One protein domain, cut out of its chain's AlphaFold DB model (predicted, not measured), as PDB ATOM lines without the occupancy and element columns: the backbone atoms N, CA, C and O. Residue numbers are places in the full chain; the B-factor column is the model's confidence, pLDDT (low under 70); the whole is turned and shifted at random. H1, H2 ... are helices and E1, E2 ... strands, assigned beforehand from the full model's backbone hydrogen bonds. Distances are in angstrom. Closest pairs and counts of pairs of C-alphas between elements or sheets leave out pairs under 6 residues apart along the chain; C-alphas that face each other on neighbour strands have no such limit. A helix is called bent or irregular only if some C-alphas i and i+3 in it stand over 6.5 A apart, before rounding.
ATOM      1  N   ALA A  12     -11.909 -47.230   4.232       88.81
ATOM      2  CA  ALA A  12     -12.162 -45.806   4.032       88.81
ATOM      3  C   ALA A  12     -12.971 -45.227   5.202       88.81
ATOM      4  O   ALA A  12     -13.667 -45.960   5.911       88.81
ATOM      5  N   ARG A  13     -12.892 -43.908   5.402       93.00
ATOM      6  CA  ARG A  13     -13.745 -43.175   6.349       93.00
ATOM      7  C   ARG A  13     -14.846 -42.442   5.598       93.00
ATOM      8  O   ARG A  13     -14.586 -41.853   4.553       93.00
ATOM      9  N   VAL A  14     -16.064 -42.475   6.124       93.38
ATOM     10  CA  VAL A  14     -17.195 -41.732   5.555       93.38
ATOM     11  C   VAL A  14     -17.057 -40.254   5.920       93.38
ATOM     12  O   VAL A  14     -16.671 -39.926   7.045       93.38
ATOM     13  N   LEU A  15     -17.356 -39.371   4.971       93.94
ATOM     14  CA  LEU A  15     -17.438 -37.934   5.201       93.94
ATOM     15  C   LEU A  15     -18.868 -37.545   5.584       93.94
ATOM     16  O   LEU A  15     -19.824 -38.002   4.958       93.94
ATOM     17  N   ASP A  16     -18.998 -36.697   6.599       96.12
ATOM     18  CA  ASP A  16     -20.260 -36.087   7.008       96.12
ATOM     19  C   ASP A  16     -20.758 -35.152   5.903       96.12
ATOM     20  O   ASP A  16     -20.050 -34.230   5.491       96.12
ATOM     21  N   GLU A  17     -21.954 -35.416   5.384       94.81
ATOM     22  CA  GLU A  17     -22.468 -34.744   4.189       94.81
ATOM     23  C   GLU A  17     -22.734 -33.250   4.404       94.81
ATOM     24  O   GLU A  17     -22.381 -32.440   3.543       94.81
ATOM     25  N   GLU A  18     -23.266 -32.883   5.571       96.00
ATOM     26  CA  GLU A  18     -23.616 -31.503   5.903       96.00
ATOM     27  C   GLU A  18     -22.351 -30.683   6.154       96.00
ATOM     28  O   GLU A  18     -22.175 -29.598   5.592       96.00
ATOM     29  N   ARG A  19     -21.404 -31.231   6.926       96.00
ATOM     30  CA  ARG A  19     -20.123 -30.564   7.173       96.00
ATOM     31  C   ARG A  19     -19.313 -30.420   5.890       96.00
ATOM     32  O   ARG A  19     -18.719 -29.368   5.650       96.00
ATOM     33  N   LEU A  20     -19.323 -31.443   5.036       94.62
ATOM     34  CA  LEU A  20     -18.675 -31.390   3.730       94.62
ATOM     35  C   LEU A  20     -19.304 -30.316   2.833       94.62
ATOM     36  O   LEU A  20     -18.577 -29.607   2.139       94.62
ATOM     37  N   LEU A  21     -20.630 -30.149   2.872       94.81
ATOM     38  CA  LEU A  21     -21.329 -29.092   2.141       94.81
ATOM     39  C   LEU A  21     -20.967 -27.691   2.651       94.81
ATOM     40  O   LEU A  21     -20.764 -26.784   1.842       94.81
ATOM     41  N   GLU A  22     -20.858 -27.496   3.965       94.38
ATOM     42  CA  GLU A  22     -20.404 -26.227   4.548       94.38
ATOM     43  C   GLU A  22     -18.998 -25.852   4.071       94.38
ATOM     44  O   GLU A  22     -18.778 -24.714   3.651       94.38
ATOM     45  N   ILE A  23     -18.066 -26.810   4.089       94.19
ATOM     46  CA  ILE A  23     -16.695 -26.617   3.599       94.19
ATOM     47  C   ILE A  23     -16.722 -26.328   2.094       94.19
ATOM     48  O   ILE A  23     -16.151 -25.336   1.645       94.19
ATOM     49  N   GLY A  24     -17.449 -27.131   1.315       93.00
ATOM     50  CA  GLY A  24     -17.590 -26.945  -0.130       93.00
ATOM     51  C   GLY A  24     -18.071 -25.543  -0.495       93.00
ATOM     52  O   GLY A  24     -17.505 -24.908  -1.381       93.00
ATOM     53  N   LYS A  25     -19.044 -24.996   0.243       92.56
ATOM     54  CA  LYS A  25     -19.540 -23.625   0.043       92.56
ATOM     55  C   LYS A  25     -18.476 -22.550   0.274       92.56
ATOM     56  O   LYS A  25     -18.531 -21.516  -0.388       92.56
ATOM     57  N   GLN A  26     -17.529 -22.765   1.187       91.94
ATOM     58  CA  GLN A  26     -16.447 -21.811   1.465       91.94
ATOM     59  C   GLN A  26     -15.422 -21.757   0.326       91.94
ATOM     60  O   GLN A  26     -14.960 -20.671  -0.032       91.94
ATOM     61  N   TYR A  27     -15.093 -22.913  -0.257       91.50
ATOM     62  CA  TYR A  27     -14.090 -23.025  -1.320       91.50
ATOM     63  C   TYR A  27     -14.673 -22.793  -2.720       91.50
ATOM     64  O   TYR A  27     -14.024 -22.164  -3.554       91.50
ATOM     65  N   ALA A  28     -15.933 -23.169  -2.962       89.31
ATOM     66  CA  ALA A  28     -16.586 -22.997  -4.260       89.31
ATOM     67  C   ALA A  28     -16.646 -21.530  -4.717       89.31
ATOM     68  O   ALA A  28     -16.523 -21.266  -5.903       89.31
ATOM     69  N   VAL A  29     -16.782 -20.567  -3.795       82.50
ATOM     70  CA  VAL A  29     -16.811 -19.126  -4.133       82.50
ATOM     71  C   VAL A  29     -15.481 -18.641  -4.717       82.50
ATOM     72  O   VAL A  29     -15.459 -17.681  -5.484       82.50
ATOM     73  N   GLN A  30     -14.372 -19.277  -4.336       82.00
ATOM     74  CA  GLN A  30     -13.038 -18.904  -4.804       82.00
ATOM     75  C   GLN A  30     -12.762 -19.479  -6.194       82.00
ATOM     76  O   GLN A  30     -12.153 -18.812  -7.026       82.00
ATOM     77  N   GLU A  31     -13.220 -20.707  -6.434       81.62
ATOM     78  CA  GLU A  31     -12.968 -21.450  -7.669       81.62
ATOM     79  C   GLU A  31     -13.996 -21.147  -8.770       81.62
ATOM     80  O   GLU A  31     -13.633 -21.071  -9.941       81.62
ATOM     81  N   TYR A  32     -15.250 -20.883  -8.389       83.12
ATOM     82  CA  TYR A  32     -16.370 -20.586  -9.285       83.12
ATOM     83  C   TYR A  32     -17.091 -19.296  -8.848       83.12
ATOM     84  O   TYR A  32     -18.164 -19.359  -8.241       83.12
ATOM     85  N   PRO A  33     -16.537 -18.099  -9.123       78.06
ATOM     86  CA  PRO A  33     -17.105 -16.823  -8.667       78.06
ATOM     87  C   PRO A  33     -18.537 -16.549  -9.154       78.06
ATOM     88  O   PRO A  33     -19.295 -15.816  -8.518       78.06
ATOM     89  N   GLU A  34     -18.915 -17.118 -10.298       79.19
ATOM     90  CA  GLU A  34     -20.262 -17.067 -10.866       79.19
ATOM     91  C   GLU A  34     -21.267 -17.966 -10.132       79.19
ATOM     92  O   GLU A  34     -22.478 -17.727 -10.203       79.19
ATOM     93  N   LEU A  35     -20.776 -18.975  -9.410       77.50
ATOM     94  CA  LEU A  35     -21.593 -19.900  -8.649       77.50
ATOM     95  C   LEU A  35     -21.916 -19.277  -7.294       77.50
ATOM     96  O   LEU A  35     -21.050 -19.045  -6.449       77.50
ATOM     97  N   LYS A  36     -23.195 -19.000  -7.039       74.31
ATOM     98  CA  LYS A  36     -23.579 -18.517  -5.712       74.31
ATOM     99  C   LYS A  36     -23.456 -19.705  -4.766       74.31
ATOM    100  O   LYS A  36     -24.121 -20.708  -4.978       74.31
ATOM    101  N   ALA A  37     -22.687 -19.584  -3.683       70.69
ATOM    102  CA  ALA A  37     -22.510 -20.661  -2.693       70.69
ATOM    103  C   ALA A  37     -23.831 -21.298  -2.216       70.69
ATOM    104  O   ALA A  37     -23.895 -22.480  -1.897       70.69
ATOM    105  N   ARG A  38     -24.914 -20.515  -2.177       74.69
ATOM    106  CA  ARG A  38     -26.259 -20.989  -1.815       74.69
ATOM    107  C   ARG A  38     -26.859 -21.997  -2.810       74.69
ATOM    108  O   ARG A  38     -27.770 -22.719  -2.432       74.69
ATOM    109  N   ASP A  39     -26.366 -22.022  -4.044       85.69
ATOM    110  CA  ASP A  39     -26.822 -22.897  -5.123       85.69
ATOM    111  C   ASP A  39     -26.061 -24.248  -5.100       85.69
ATOM    112  O   ASP A  39     -26.370 -25.156  -5.877       85.69
ATOM    113  N   LEU A  40     -25.079 -24.399  -4.195       89.94
ATOM    114  CA  LEU A  40     -24.346 -25.640  -3.949       89.94
ATOM    115  C   LEU A  40     -25.156 -26.581  -3.045       89.94
ATOM    116  O   LEU A  40     -25.621 -26.191  -1.970       89.94
ATOM    117  N   ASN A  41     -25.272 -27.835  -3.467       92.88
ATOM    118  CA  ASN A  41     -25.953 -28.925  -2.778       92.88
ATOM    119  C   ASN A  41     -25.021 -30.131  -2.613       92.88
ATOM    120  O   ASN A  41     -23.955 -30.204  -3.236       92.88
ATOM    121  N   HIS A  42     -25.461 -31.096  -1.799       92.50
ATOM    122  CA  HIS A  42     -24.777 -32.373  -1.630       92.50
ATOM    123  C   HIS A  42     -24.435 -33.001  -2.981       92.50
ATOM    124  O   HIS A  42     -25.259 -33.070  -3.900       92.50
ATOM    125  N   GLY A  43     -23.185 -33.435  -3.085       88.44
ATOM    126  CA  GLY A  43     -22.715 -34.219  -4.207       88.44
ATOM    127  C   GLY A  43     -23.233 -35.658  -4.179       88.44
ATOM    128  O   GLY A  43     -24.208 -35.983  -3.499       88.44
ATOM    129  N   PRO A  44     -22.579 -36.549  -4.928       87.69
ATOM    130  CA  PRO A  44     -22.894 -37.967  -4.916       87.69
ATOM    131  C   PRO A  44     -22.546 -38.587  -3.554       87.69
ATOM    132  O   PRO A  44     -21.432 -38.419  -3.073       87.69
ATOM    133  N   LEU A  45     -23.487 -39.306  -2.938       87.69
ATOM    134  CA  LEU A  45     -23.339 -39.885  -1.596       87.69
ATOM    135  C   LEU A  45     -23.282 -41.427  -1.635       87.69
ATOM    136  O   LEU A  45     -23.910 -42.024  -2.515       87.69
ATOM    137  N   PRO A  46     -22.598 -42.080  -0.675       89.19
ATOM    138  CA  PRO A  46     -21.715 -41.468   0.323       89.19
ATOM    139  C   PRO A  46     -20.416 -40.953  -0.318       89.19
ATOM    140  O   PRO A  46     -19.941 -41.522  -1.302       89.19
ATOM    141  N   GLN A  47     -19.825 -39.904   0.263       91.38
ATOM    142  CA  GLN A  47     -18.441 -39.521  -0.031       91.38
ATOM    143  C   GLN A  47     -17.524 -40.112   1.035       91.38
ATOM    144  O   GLN A  47     -17.797 -40.014   2.230       91.38
ATOM    145  N   MET A  48     -16.454 -40.765   0.604       92.06
ATOM    146  CA  MET A  48     -15.516 -41.473   1.469       92.06
ATOM    147  C   MET A  48     -14.103 -40.964   1.218       92.06
ATOM    148  O   MET A  48     -13.743 -40.715   0.072       92.06
ATOM    149  N   ILE A  49     -13.287 -40.859   2.262       90.19
ATOM    150  CA  ILE A  49     -11.854 -40.582   2.150       90.19
ATOM    151  C   ILE A  49     -11.054 -41.865   2.389       90.19
ATOM    152  O   ILE A  49     -11.292 -42.605   3.349       90.19
ATOM    153  N   PHE A  50     -10.103 -42.140   1.501       88.25
ATOM    154  CA  PHE A  50      -9.262 -43.331   1.538       88.25
ATOM    155  C   PHE A  50      -7.782 -42.959   1.408       88.25
ATOM    156  O   PHE A  50      -7.408 -42.158   0.553       88.25
ATOM    157  N   GLY A  51      -6.933 -43.554   2.248       84.56
ATOM    158  CA  GLY A  51      -5.484 -43.382   2.162       84.56
ATOM    159  C   GLY A  51      -4.889 -44.212   1.023       84.56
ATOM    160  O   GLY A  51      -4.937 -45.439   1.053       84.56
ATOM    161  N   VAL A  52      -4.277 -43.551   0.044       78.31
ATOM    162  CA  VAL A  52      -3.535 -44.150  -1.074       78.31
ATOM    163  C   VAL A  52      -2.024 -43.952  -0.896       78.31
ATOM    164  O   VAL A  52      -1.575 -43.295   0.042       78.31
ATOM    165  N   ASP A  53      -1.213 -44.609  -1.732       75.94
ATOM    166  CA  ASP A  53       0.259 -44.644  -1.605       75.94
ATOM    167  C   ASP A  53       0.735 -44.969  -0.172       75.94
ATOM    168  O   ASP A  53       1.521 -44.256   0.452       75.94
ATOM    169  N   ARG A  54       0.184 -46.050   0.400       70.50
ATOM    170  CA  ARG A  54       0.461 -46.488   1.785       70.50
ATOM    171  C   ARG A  54       0.156 -45.409   2.840       70.50
ATOM    172  O   ARG A  54       0.810 -45.370   3.879       70.50
ATOM    173  N   GLY A  55      -0.832 -44.554   2.572       67.69
ATOM    174  CA  GLY A  55      -1.279 -43.485   3.468       67.69
ATOM    175  C   GLY A  55      -0.547 -42.154   3.290       67.69
ATOM    176  O   GLY A  55      -0.731 -41.263   4.111       67.69
ATOM    177  N   LYS A  56       0.286 -42.008   2.252       70.19
ATOM    178  CA  LYS A  56       0.973 -40.744   1.938       70.19
ATOM    179  C   LYS A  56       0.106 -39.753   1.174       70.19
ATOM    180  O   LYS A  56       0.414 -38.566   1.185       70.19
ATOM    181  N   ALA A  57      -0.933 -40.245   0.509       77.75
ATOM    182  CA  ALA A  57      -1.892 -39.425  -0.207       77.75
ATOM    183  C   ALA A  57      -3.321 -39.823   0.169       77.75
ATOM    184  O   ALA A  57      -3.570 -40.952   0.594       77.75
ATOM    185  N   ALA A  58      -4.269 -38.907   0.011       86.56
ATOM    186  CA  ALA A  58      -5.694 -39.176   0.178       86.56
ATOM    187  C   ALA A  58      -6.418 -39.199  -1.173       86.56
ATOM    188  O   ALA A  58      -6.026 -38.510  -2.108       86.56
ATOM    189  N   ALA A  59      -7.487 -39.979  -1.270       86.88
ATOM    190  CA  ALA A  59      -8.408 -39.966  -2.400       86.88
ATOM    191  C   ALA A  59      -9.848 -39.891  -1.893       86.88
ATOM    192  O   ALA A  59     -10.190 -40.524  -0.888       86.88
ATOM    193  N   ILE A  60     -10.688 -39.142  -2.602       90.19
ATOM    194  CA  ILE A  60     -12.134 -39.107  -2.362       90.19
ATOM    195  C   ILE A  60     -12.790 -40.177  -3.220       90.19
ATOM    196  O   ILE A  60     -12.445 -40.318  -4.382       90.19
ATOM    197  N   VAL A  61     -13.735 -40.940  -2.683       88.19
ATOM    198  CA  VAL A  61     -14.464 -41.981  -3.415       88.19
ATOM    199  C   VAL A  61     -15.959 -41.795  -3.209       88.19
ATOM    200  O   VAL A  61     -16.421 -41.701  -2.073       88.19
ATOM    201  N   ASN A  62     -16.717 -41.745  -4.301       86.56
ATOM    202  CA  ASN A  62     -18.171 -41.582  -4.297       86.56
ATOM    203  C   ASN A  62     -18.798 -42.252  -5.535       86.56
ATOM    204  O   ASN A  62     -18.104 -42.918  -6.304       86.56
ATOM    205  N   THR A  63     -20.106 -42.093  -5.752       78.94
ATOM    206  CA  THR A  63     -20.807 -42.774  -6.860       78.94
ATOM    207  C   THR A  63     -20.370 -42.338  -8.265       78.94
ATOM    208  O   THR A  63     -20.627 -43.068  -9.224       78.94
ATOM    209  N   GLU A  64     -19.657 -41.219  -8.409       75.38
ATOM    210  CA  GLU A  64     -19.026 -40.791  -9.669       75.38
ATOM    211  C   GLU A  64     -17.650 -41.450  -9.885       75.38
ATOM    212  O   GLU A  64     -17.060 -41.324 -10.955       75.38
ATOM    213  N   GLY A  65     -17.168 -42.233  -8.916       69.62
ATOM    214  CA  GLY A  65     -15.974 -43.064  -9.024       69.62
ATOM    215  C   GLY A  65     -15.013 -42.926  -7.846       69.62
ATOM    216  O   GLY A  65     -15.269 -42.244  -6.853       69.62
ATOM    217  N   VAL A  66     -13.865 -43.593  -7.978       65.62
ATOM    218  CA  VAL A  66     -12.676 -43.235  -7.201       65.62
ATOM    219  C   VAL A  66     -12.238 -41.883  -7.755       65.62
ATOM    220  O   VAL A  66     -11.801 -41.792  -8.899       65.62
ATOM    221  N   GLY A  67     -12.510 -40.840  -6.984       62.53
ATOM    222  CA  GLY A  67     -12.295 -39.448  -7.331       62.53
ATOM    223  C   GLY A  67     -10.822 -39.066  -7.392       62.53
ATOM    224  O   GLY A  67      -9.925 -39.903  -7.501       62.53
ATOM    225  N   SER A  68     -10.601 -37.753  -7.351       67.94
ATOM    226  CA  SER A  68      -9.279 -37.149  -7.472       67.94
ATOM    227  C   SER A  68      -8.382 -37.596  -6.318       67.94
ATOM    228  O   SER A  68      -8.813 -37.681  -5.162       67.94
ATOM    229  N   VAL A  69      -7.141 -37.942  -6.652       84.06
ATOM    230  CA  VAL A  69      -6.082 -38.193  -5.675       84.06
ATOM    231  C   VAL A  69      -5.490 -36.847  -5.295       84.06
ATOM    232  O   VAL A  69      -5.364 -35.967  -6.144       84.06
ATOM    233  N   GLN A  70      -5.116 -36.712  -4.029       87.62
ATOM    234  CA  GLN A  70      -4.396 -35.566  -3.504       87.62
ATOM    235  C   GLN A  70      -3.274 -35.123  -4.449       87.62
ATOM    236  O   GLN A  70      -2.426 -35.926  -4.843       87.62
ATOM    237  N   ASP A  71      -3.260 -33.835  -4.767       87.50
ATOM    238  CA  ASP A  71      -2.219 -33.219  -5.579       87.50
ATOM    239  C   ASP A  71      -0.984 -32.797  -4.761       87.50
ATOM    240  O   ASP A  71      -0.936 -32.894  -3.533       87.50
ATOM    241  N   GLU A  72       0.034 -32.281  -5.455       86.62
ATOM    242  CA  GLU A  72       1.296 -31.821  -4.855       86.62
ATOM    243  C   GLU A  72       1.127 -30.657  -3.859       86.62
ATOM    244  O   GLU A  72       2.009 -30.422  -3.034       86.62
ATOM    245  N   ASN A  73      -0.005 -29.948  -3.904       89.38
ATOM    246  CA  ASN A  73      -0.341 -28.848  -3.002       89.38
ATOM    247  C   ASN A  73      -1.243 -29.298  -1.839       89.38
ATOM    248  O   ASN A  73      -1.810 -28.444  -1.161       89.38
ATOM    249  N   ASN A  74      -1.409 -30.603  -1.601       90.56
ATOM    250  CA  ASN A  74      -2.290 -31.170  -0.572       90.56
ATOM    251  C   ASN A  74      -3.779 -30.815  -0.733       90.56
ATOM    252  O   ASN A  74      -4.504 -30.757   0.263       90.56
ATOM    253  N   HIS A  75      -4.246 -30.592  -1.963       91.75
ATOM    254  CA  HIS A  75      -5.677 -30.453  -2.232       91.75
ATOM    255  C   HIS A  75      -6.242 -31.725  -2.846       91.75
ATOM    256  O   HIS A  75      -5.524 -32.506  -3.470       91.75
ATOM    257  N   VAL A  76      -7.546 -31.911  -2.680       91.19
ATOM    258  CA  VAL A  76      -8.299 -32.996  -3.295       91.19
ATOM    259  C   VAL A  76      -9.610 -32.465  -3.858       91.19
ATOM    260  O   VAL A  76     -10.232 -31.579  -3.266       91.19
ATOM    261  N   ASP A  77     -10.044 -33.007  -4.992       90.94
ATOM    262  CA  ASP A  77     -11.340 -32.637  -5.552       90.94
ATOM    263  C   ASP A  77     -12.461 -33.403  -4.854       90.94
ATOM    264  O   ASP A  77     -12.502 -34.639  -4.849       90.94
ATOM    265  N   VAL A  78     -13.407 -32.648  -4.307       91.19
ATOM    266  CA  VAL A  78     -14.647 -33.160  -3.732       91.19
ATOM    267  C   VAL A  78     -15.790 -32.758  -4.648       91.19
ATOM    268  O   VAL A  78     -15.908 -31.600  -5.042       91.19
ATOM    269  N   TYR A  79     -16.650 -33.708  -4.999       90.81
ATOM    270  CA  TYR A  79     -17.733 -33.440  -5.937       90.81
ATOM    271  C   TYR A  79     -18.962 -32.894  -5.222       90.81
ATOM    272  O   TYR A  79     -19.412 -33.447  -4.219       90.81
ATOM    273  N   PHE A  80     -19.541 -31.844  -5.792       91.81
ATOM    274  CA  PHE A  80     -20.787 -31.229  -5.351       91.81
ATOM    275  C   PHE A  80     -21.758 -31.117  -6.520       91.81
ATOM    276  O   PHE A  80     -21.392 -31.320  -7.681       91.81
ATOM    277  N   ARG A  81     -23.018 -30.806  -6.214       90.81
ATOM    278  CA  ARG A  81     -24.037 -30.538  -7.228       90.81
ATOM    279  C   ARG A  81     -24.463 -29.078  -7.171       90.81
ATOM    280  O   ARG A  81     -24.724 -28.552  -6.095       90.81
ATOM    281  N   SER A  82     -24.627 -28.458  -8.331       89.62
ATOM    282  CA  SER A  82     -25.420 -27.237  -8.484       89.62
ATOM    283  C   SER A  82     -26.332 -27.412  -9.688       89.62
ATOM    284  O   SER A  82     -25.903 -27.907 -10.733       89.62
ATOM    285  N   ASP A  83     -27.612 -27.094  -9.508       85.75
ATOM    286  CA  ASP A  83     -28.677 -27.410 -10.458       85.75
ATOM    287  C   ASP A  83     -28.615 -28.879 -10.937       85.75
ATOM    288  O   ASP A  83     -28.733 -29.817 -10.142       85.75
ATOM    289  N   TYR A  84     -28.411 -29.088 -12.240       81.69
ATOM    290  CA  TYR A  84     -28.330 -30.401 -12.885       81.69
ATOM    291  C   TYR A  84     -26.891 -30.858 -13.156       81.69
ATOM    292  O   TYR A  84     -26.688 -31.877 -13.817       81.69
ATOM    293  N   THR A  85     -25.900 -30.133 -12.636       84.12
ATOM    294  CA  THR A  85     -24.482 -30.360 -12.918       84.12
ATOM    295  C   THR A  85     -23.761 -30.842 -11.664       84.12
ATOM    296  O   THR A  85     -23.931 -30.291 -10.577       84.12
ATOM    297  N   ILE A  86     -22.945 -31.882 -11.821       87.31
ATOM    298  CA  ILE A  86     -21.985 -32.327 -10.808       87.31
ATOM    299  C   ILE A  86     -20.622 -31.771 -11.207       87.31
ATOM    300  O   ILE A  86     -20.236 -31.886 -12.370       87.31
ATOM    301  N   PHE A  87     -19.907 -31.169 -10.265       86.69
ATOM    302  CA  PHE A  87     -18.591 -30.598 -10.524       86.69
ATOM    303  C   PHE A  87     -17.678 -30.725  -9.299       86.69
ATOM    304  O   PHE A  87     -18.174 -30.804  -8.168       86.69
ATOM    305  N   PRO A  88     -16.357 -30.792  -9.519       89.31
ATOM    306  CA  PRO A  88     -15.380 -30.822  -8.443       89.31
ATOM    307  C   PRO A  88     -15.183 -29.430  -7.836       89.31
ATOM    308  O   PRO A  88     -15.131 -28.435  -8.555       89.31
ATOM    309  N   VAL A  89     -15.027 -29.373  -6.519       90.88
ATOM    310  CA  VAL A  89     -14.456 -28.233  -5.799       90.88
ATOM    311  C   VAL A  89     -13.152 -28.708  -5.176       90.88
ATOM    312  O   VAL A  89     -13.130 -29.736  -4.488       90.88
ATOM    313  N   ARG A  90     -12.071 -27.973  -5.415       92.31
ATOM    314  CA  ARG A  90     -10.736 -28.291  -4.920       92.31
ATOM    315  C   ARG A  90     -10.597 -27.818  -3.479       92.31
ATOM    316  O   ARG A  90     -10.637 -26.622  -3.195       92.31
ATOM    317  N   ILE A  91     -10.434 -28.765  -2.556       92.75
ATOM    318  CA  ILE A  91     -10.435 -28.499  -1.112       92.75
ATOM    319  C   ILE A  91      -9.093 -28.928  -0.496       92.75
ATOM    320  O   ILE A  91      -8.643 -30.050  -0.743       92.75
ATOM    321  N   PRO A  92      -8.450 -28.073   0.321       93.62
ATOM    322  CA  PRO A  92      -7.311 -28.459   1.150       93.62
ATOM    323  C   PRO A  92      -7.653 -29.620   2.092       93.62
ATOM    324  O   PRO A  92      -8.699 -29.623   2.740       93.62
ATOM    325  N   LEU A  93      -6.766 -30.609   2.213       91.44
ATOM    326  CA  LEU A  93      -7.038 -31.781   3.054       91.44
ATOM    327  C   LEU A  93      -7.224 -31.462   4.538       91.44
ATOM    328  O   LEU A  93      -8.014 -32.125   5.208       91.44
ATOM    329  N   ASP A  94      -6.517 -30.463   5.058       93.38
ATOM    330  CA  ASP A  94      -6.648 -30.030   6.448       93.38
ATOM    331  C   ASP A  94      -8.057 -29.505   6.750       93.38
ATOM    332  O   ASP A  94      -8.606 -29.813   7.810       93.38
ATOM    333  N   ALA A  95      -8.690 -28.825   5.790       93.56
ATOM    334  CA  ALA A  95     -10.065 -28.347   5.902       93.56
ATOM    335  C   ALA A  95     -11.099 -29.485   5.970       93.56
ATOM    336  O   ALA A  95     -12.175 -29.292   6.533       93.56
ATOM    337  N   LEU A  96     -10.785 -30.672   5.438       92.25
ATOM    338  CA  LEU A  96     -11.679 -31.832   5.480       92.25
ATOM    339  C   LEU A  96     -11.673 -32.562   6.823       92.25
ATOM    340  O   LEU A  96     -12.575 -33.362   7.055       92.25
ATOM    341  N   THR A  97     -10.708 -32.290   7.708       90.69
ATOM    342  CA  THR A  97     -10.554 -32.995   8.996       90.69
ATOM    343  C   THR A  97     -11.856 -33.022   9.800       90.69
ATOM    344  O   THR A  97     -12.224 -34.068  10.326       90.69
ATOM    345  N   ASP A  98     -12.591 -31.909   9.822       88.44
ATOM    346  CA  ASP A  98     -13.854 -31.784  10.559       88.44
ATOM    347  C   ASP A  98     -15.018 -32.570   9.934       88.44
ATOM    348  O   ASP A  98     -16.002 -32.845  10.615       88.44
ATOM    349  N   ALA A  99     -14.941 -32.903   8.642       93.81
ATOM    350  CA  ALA A  99     -15.951 -33.705   7.954       93.81
ATOM    351  C   ALA A  99     -15.656 -35.208   8.038       93.81
ATOM    352  O   ALA A  99     -16.513 -36.017   7.691       93.81
ATOM    353  N   VAL A 100     -14.464 -35.620   8.477       93.75
ATOM    354  CA  VAL A 100     -14.119 -37.038   8.607       93.75
ATOM    355  C   VAL A 100     -14.826 -37.639   9.819       93.75
ATOM    356  O   VAL A 100     -14.531 -37.300  10.962       93.75
ATOM    357  N   THR A 101     -15.723 -38.594   9.578       94.06
ATOM    358  CA  THR A 101     -16.416 -39.309  10.657       94.06
ATOM    359  C   THR A 101     -15.578 -40.475  11.201       94.06
ATOM    360  O   THR A 101     -14.613 -40.939  10.583       94.06
ATOM    361  N   GLU A 102     -15.987 -41.010  12.355       92.44
ATOM    362  CA  GLU A 102     -15.476 -42.286  12.881       92.44
ATOM    363  C   GLU A 102     -16.100 -43.508  12.183       92.44
ATOM    364  O   GLU A 102     -15.695 -44.650  12.421       92.44
ATOM    365  N   THR A 103     -17.085 -43.299  11.303       92.50
ATOM    366  CA  THR A 103     -17.677 -44.374  10.515       92.50
ATOM    367  C   THR A 103     -16.689 -44.833   9.452       92.50
ATOM    368  O   THR A 103     -16.274 -44.077   8.572       92.50
ATOM    369  N   THR A 104     -16.331 -46.111   9.529       91.94
ATOM    370  CA  THR A 104     -15.477 -46.776   8.547       91.94
ATOM    371  C   THR A 104     -16.293 -47.714   7.676       91.94
ATOM    372  O   THR A 104     -17.323 -48.247   8.091       91.94
ATOM    373  N   ILE A 105     -15.824 -47.912   6.450       87.75
ATOM    374  CA  ILE A 105     -16.437 -48.809   5.478       87.75
ATOM    375  C   ILE A 105     -15.337 -49.526   4.699       87.75
ATOM    376  O   ILE A 105     -14.311 -48.927   4.362       87.75
ATOM    377  N   ASP A 106     -15.530 -50.819   4.426       85.50
ATOM    378  CA  ASP A 106     -14.694 -51.498   3.440       85.50
ATOM    379  C   ASP A 106     -14.986 -50.867   2.079       85.50
ATOM    380  O   ASP A 106     -16.134 -50.821   1.629       85.50
ATOM    381  N   LEU A 107     -13.953 -50.333   1.436       82.06
ATOM    382  CA  LEU A 107     -14.101 -49.550   0.220       82.06
ATOM    383  C   LEU A 107     -14.832 -50.338  -0.873       82.06
ATOM    384  O   LEU A 107     -15.631 -49.759  -1.607       82.06
ATOM    385  N   ALA A 108     -14.620 -51.656  -0.961       78.12
ATOM    386  CA  ALA A 108     -15.308 -52.487  -1.940       78.12
ATOM    387  C   ALA A 108     -16.813 -52.585  -1.650       78.12
ATOM    388  O   ALA A 108     -17.613 -52.664  -2.584       78.12
ATOM    389  N   ASP A 109     -17.215 -52.568  -0.380       81.56
ATOM    390  CA  ASP A 109     -18.625 -52.536   0.012       81.56
ATOM    391  C   ASP A 109     -19.255 -51.164  -0.237       81.56
ATOM    392  O   ASP A 109     -20.363 -51.106  -0.770       81.56
ATOM    393  N   GLY A 110     -18.531 -50.073   0.038       80.38
ATOM    394  CA  GLY A 110     -18.969 -48.718  -0.308       80.38
ATOM    395  C   GLY A 110     -19.210 -48.562  -1.808       80.38
ATOM    396  O   GLY A 110     -20.294 -48.165  -2.230       80.38
ATOM    397  N   ILE A 111     -18.242 -48.989  -2.617       79.44
ATOM    398  CA  ILE A 111     -18.297 -48.981  -4.083       79.44
ATOM    399  C   ILE A 111     -19.530 -49.739  -4.603       79.44
ATOM    400  O   ILE A 111     -20.282 -49.216  -5.421       79.44
ATOM    401  N   ARG A 112     -19.848 -50.930  -4.082       77.38
ATOM    402  CA  ARG A 112     -21.019 -51.712  -4.542       77.38
ATOM    403  C   ARG A 112     -22.361 -50.992  -4.403       77.38
ATOM    404  O   ARG A 112     -23.296 -51.337  -5.127       77.38
ATOM    405  N   THR A 113     -22.470 -49.996  -3.526       79.25
ATOM    406  CA  THR A 113     -23.694 -49.193  -3.402       79.25
ATOM    407  C   THR A 113     -23.961 -48.300  -4.621       79.25
ATOM    408  O   THR A 113     -25.089 -47.850  -4.804       79.25
ATOM    409  N   PHE A 114     -22.975 -48.081  -5.502       78.19
ATOM    410  CA  PHE A 114     -23.092 -47.126  -6.613       78.19
ATOM    411  C   PHE A 114     -23.865 -47.669  -7.832       78.19
ATOM    412  O   PHE A 114     -24.227 -46.909  -8.732       78.19
ATOM    413  N   GLY A 115     -24.145 -48.976  -7.880       70.44
ATOM    414  CA  GLY A 115     -24.903 -49.604  -8.969       70.44
ATOM    415  C   GLY A 115     -24.183 -49.584 -10.328       70.44
ATOM    416  O   GLY A 115     -22.961 -49.535 -10.398       70.44
ATOM    417  N   ALA A 116     -24.937 -49.623 -11.434       66.38
ATOM    418  CA  ALA A 116     -24.399 -49.791 -12.797       66.38
ATOM    419  C   ALA A 116     -23.481 -48.649 -13.296       66.38
ATOM    420  O   ALA A 116     -22.789 -48.807 -14.299       66.38
ATOM    421  N   ARG A 117     -23.442 -47.499 -12.605       62.94
ATOM    422  CA  ARG A 117     -22.526 -46.387 -12.928       62.94
ATOM    423  C   ARG A 117     -21.053 -46.753 -12.724       62.94
ATOM    424  O   ARG A 117     -20.175 -46.151 -13.338       62.94
ATOM    425  N   LEU A 118     -20.789 -47.777 -11.917       64.31
ATOM    426  CA  LEU A 118     -19.443 -48.225 -11.596       64.31
ATOM    427  C   LEU A 118     -18.673 -48.765 -12.790       64.31
ATOM    428  O   LEU A 118     -17.481 -48.516 -12.866       64.31
ATOM    429  N   ASP A 119     -19.323 -49.445 -13.733       56.94
ATOM    430  CA  ASP A 119     -18.620 -50.018 -14.888       56.94
ATOM    431  C   ASP A 119     -18.016 -48.916 -15.771       56.94
ATOM    432  O   ASP A 119     -16.885 -49.023 -16.248       56.94
ATOM    433  N   SER A 120     -18.745 -47.806 -15.920       60.00
ATOM    434  CA  SER A 120     -18.280 -46.628 -16.662       60.00
ATOM    435  C   SER A 120     -17.182 -45.877 -15.901       60.00
ATOM    436  O   SER A 120     -16.174 -45.483 -16.489       60.00
ATOM    437  N   ASN A 121     -17.328 -45.738 -14.580       63.19
ATOM    438  CA  ASN A 121     -16.361 -45.021 -13.743       63.19
ATOM    439  C   ASN A 121     -15.078 -45.835 -13.509       63.19
ATOM    440  O   ASN A 121     -13.987 -45.272 -13.481       63.19
ATOM    441  N   HIS A 122     -15.184 -47.164 -13.426       61.34
ATOM    442  CA  HIS A 122     -14.054 -48.088 -13.345       61.34
ATOM    443  C   HIS A 122     -13.199 -48.030 -14.611       61.34
ATOM    444  O   HIS A 122     -11.975 -48.031 -14.513       61.34
ATOM    445  N   TYR A 123     -13.813 -47.925 -15.795       58.41
ATOM    446  CA  TYR A 123     -13.072 -47.733 -17.044       58.41
ATOM    447  C   TYR A 123     -12.276 -46.419 -17.041       58.41
ATOM    448  O   TYR A 123     -11.083 -46.422 -17.346       58.41
ATOM    449  N   THR A 124     -12.898 -45.306 -16.643       59.59
ATOM    450  CA  THR A 124     -12.224 -44.001 -16.524       59.59
ATOM    451  C   THR A 124     -11.076 -44.047 -15.518       59.59
ATOM    452  O   THR A 124      -9.966 -43.616 -15.831       59.59
ATOM    453  N   TRP A 125     -11.314 -44.640 -14.349       59.41
ATOM    454  CA  TRP A 125     -10.298 -44.795 -13.315       59.41
ATOM    455  C   TRP A 125      -9.134 -45.681 -13.772       59.41
ATOM    456  O   TRP A 125      -7.975 -45.297 -13.635       59.41
ATOM    457  N   PHE A 126      -9.419 -46.833 -14.384       55.44
ATOM    458  CA  PHE A 126      -8.390 -47.728 -14.908       55.44
ATOM    459  C   PHE A 126      -7.516 -47.025 -15.951       55.44
ATOM    460  O   PHE A 126      -6.298 -47.195 -15.938       55.44
ATOM    461  N   ARG A 127      -8.099 -46.196 -16.824       60.91
ATOM    462  CA  ARG A 127      -7.336 -45.407 -17.803       60.91
ATOM    463  C   ARG A 127      -6.460 -44.345 -17.145       60.91
ATOM    464  O   ARG A 127      -5.304 -44.207 -17.530       60.91
ATOM    465  N   GLN A 128      -6.977 -43.638 -16.142       58.69
ATOM    466  CA  GLN A 128      -6.198 -42.656 -15.378       58.69
ATOM    467  C   GLN A 128      -5.050 -43.310 -14.598       58.69
ATOM    468  O   GLN A 128      -3.953 -42.764 -14.557       58.69
ATOM    469  N   TYR A 129      -5.277 -44.494 -14.025       47.38
ATOM    470  CA  TYR A 129      -4.276 -45.219 -13.243       47.38
ATOM    471  C   TYR A 129      -3.214 -45.912 -14.110       47.38
ATOM    472  O   TYR A 129      -2.028 -45.868 -13.795       47.38
ATOM    473  N   SER A 130      -3.626 -46.574 -15.195       54.03
ATOM    474  CA  SER A 130      -2.717 -47.357 -16.047       54.03
ATOM    475  C   SER A 130      -2.008 -46.528 -17.119       54.03
ATOM    476  O   SER A 130      -0.994 -46.975 -17.653       54.03
ATOM    477  N   GLY A 131      -2.535 -45.349 -17.469       42.78
ATOM    478  CA  GLY A 131      -2.022 -44.527 -18.568       42.78
ATOM    479  C   GLY A 131      -2.203 -45.150 -19.960       42.78
ATOM    480  O   GLY A 131      -1.663 -44.627 -20.934       42.78
TER     481      GLY A 131
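What this domain is: This is residues 12 to 131 of the 133 residues of an uncharacterized protein of Microbacterium esteraromaticum (UniProt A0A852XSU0). Two antiparallel sheets, the strongly twisted E4 - E3 - E2 - E1 - E7 and the hairpin E5 - E6, stand partly face to face as a loose sandwich, their best planes 38 degrees apart. H1 packs on the hairpin, chiefly on E6; H2 joins E6 to E7, H3 is on the opposite face of the large sheet from H2, and H4 grazes its edge at E4. The printed part has 120 residues, in the order E1 H1 E2 E3 E4 E5 E6 H2 E7 H3 H4, and its class is mixed, helices and strands. It is compact, with a radius of gyration of the C-alphas of 13.8 A, and rounded, spanning 35 by 29 by 29 A.

Where its parts are: Find C-alpha 12 at (-12.162, -45.806, 4.032), where E1, residues 12 to 15, begins. H1, residues 17 to 31, runs 20.2 A from C-alpha 17 at (-22.468, -34.744, 4.189). Next come E2, residues 48 to 52, E3, residues 57 to 62, 16.9 A, and E4, residues 65 to 69; these three form a meander, each the antiparallel neighbour of the one before. Read on to E5, residues 75 to 82, 21.0 A, and E6, residues 85 to 92, 22.3 A. H2, residues 93 to 99, is only just irregular, with C-alphas 95 and 98 6.9 A apart. Then follow E7, residues 100 to 106, 15.4 A, H3, residues 107 to 112, and H4, residues 117 to 130, 20.1 A, ending at C-alpha 130 at (-2.717, -47.357, -16.047).

How they stand to each other: Look across the large sheet at its neighbour strands, where these backbone atoms are within hydrogen-bond range: N 14 and O 103 at 2.9 A for E1 and E7, N 49 and O 13 at 2.8 A for E2 and E1, N 59 and O 50 at 2.8 A for E3 and E2, and N 67 and O 60 at 2.7 A for E4 and E3. In the hairpin E5 and E6, N 89 and O 78 are 2.8 A apart. Between the sheets, the closest C-alphas of E4 and E5 are those of Ser 68 and Asp 77, 5.3 A. The closest of H1 and E6 are those of Ala 28 and Val 89, 5.9 A. H1, with residues 17 to 23 alone, touches H2, closest at the C-alphas of Arg 19 and Ala 99, 5.3 A. H4 only grazes the sheet with residues 117 to 126; its closest C-alphas with E4 are those of Asn 121 and Gly 65, 5.1 A. Every O i to N i+4 pair is within hydrogen-bond range in H3 and H4, but 9 of 11 in H1 and 0 of 3 in H2, where 3 of 4 O i to N i+3 pairs are.

The domain as a whole: The C-alphas farthest apart are those of Glu 34 and Arg 54, 38.1 A. The printed part has no cut, and its one long link is residues 32 to 47. Mean pLDDT of the printed part is 82.4; residue 55, residues 65 to 68 and residues 116 to 131 are under 70.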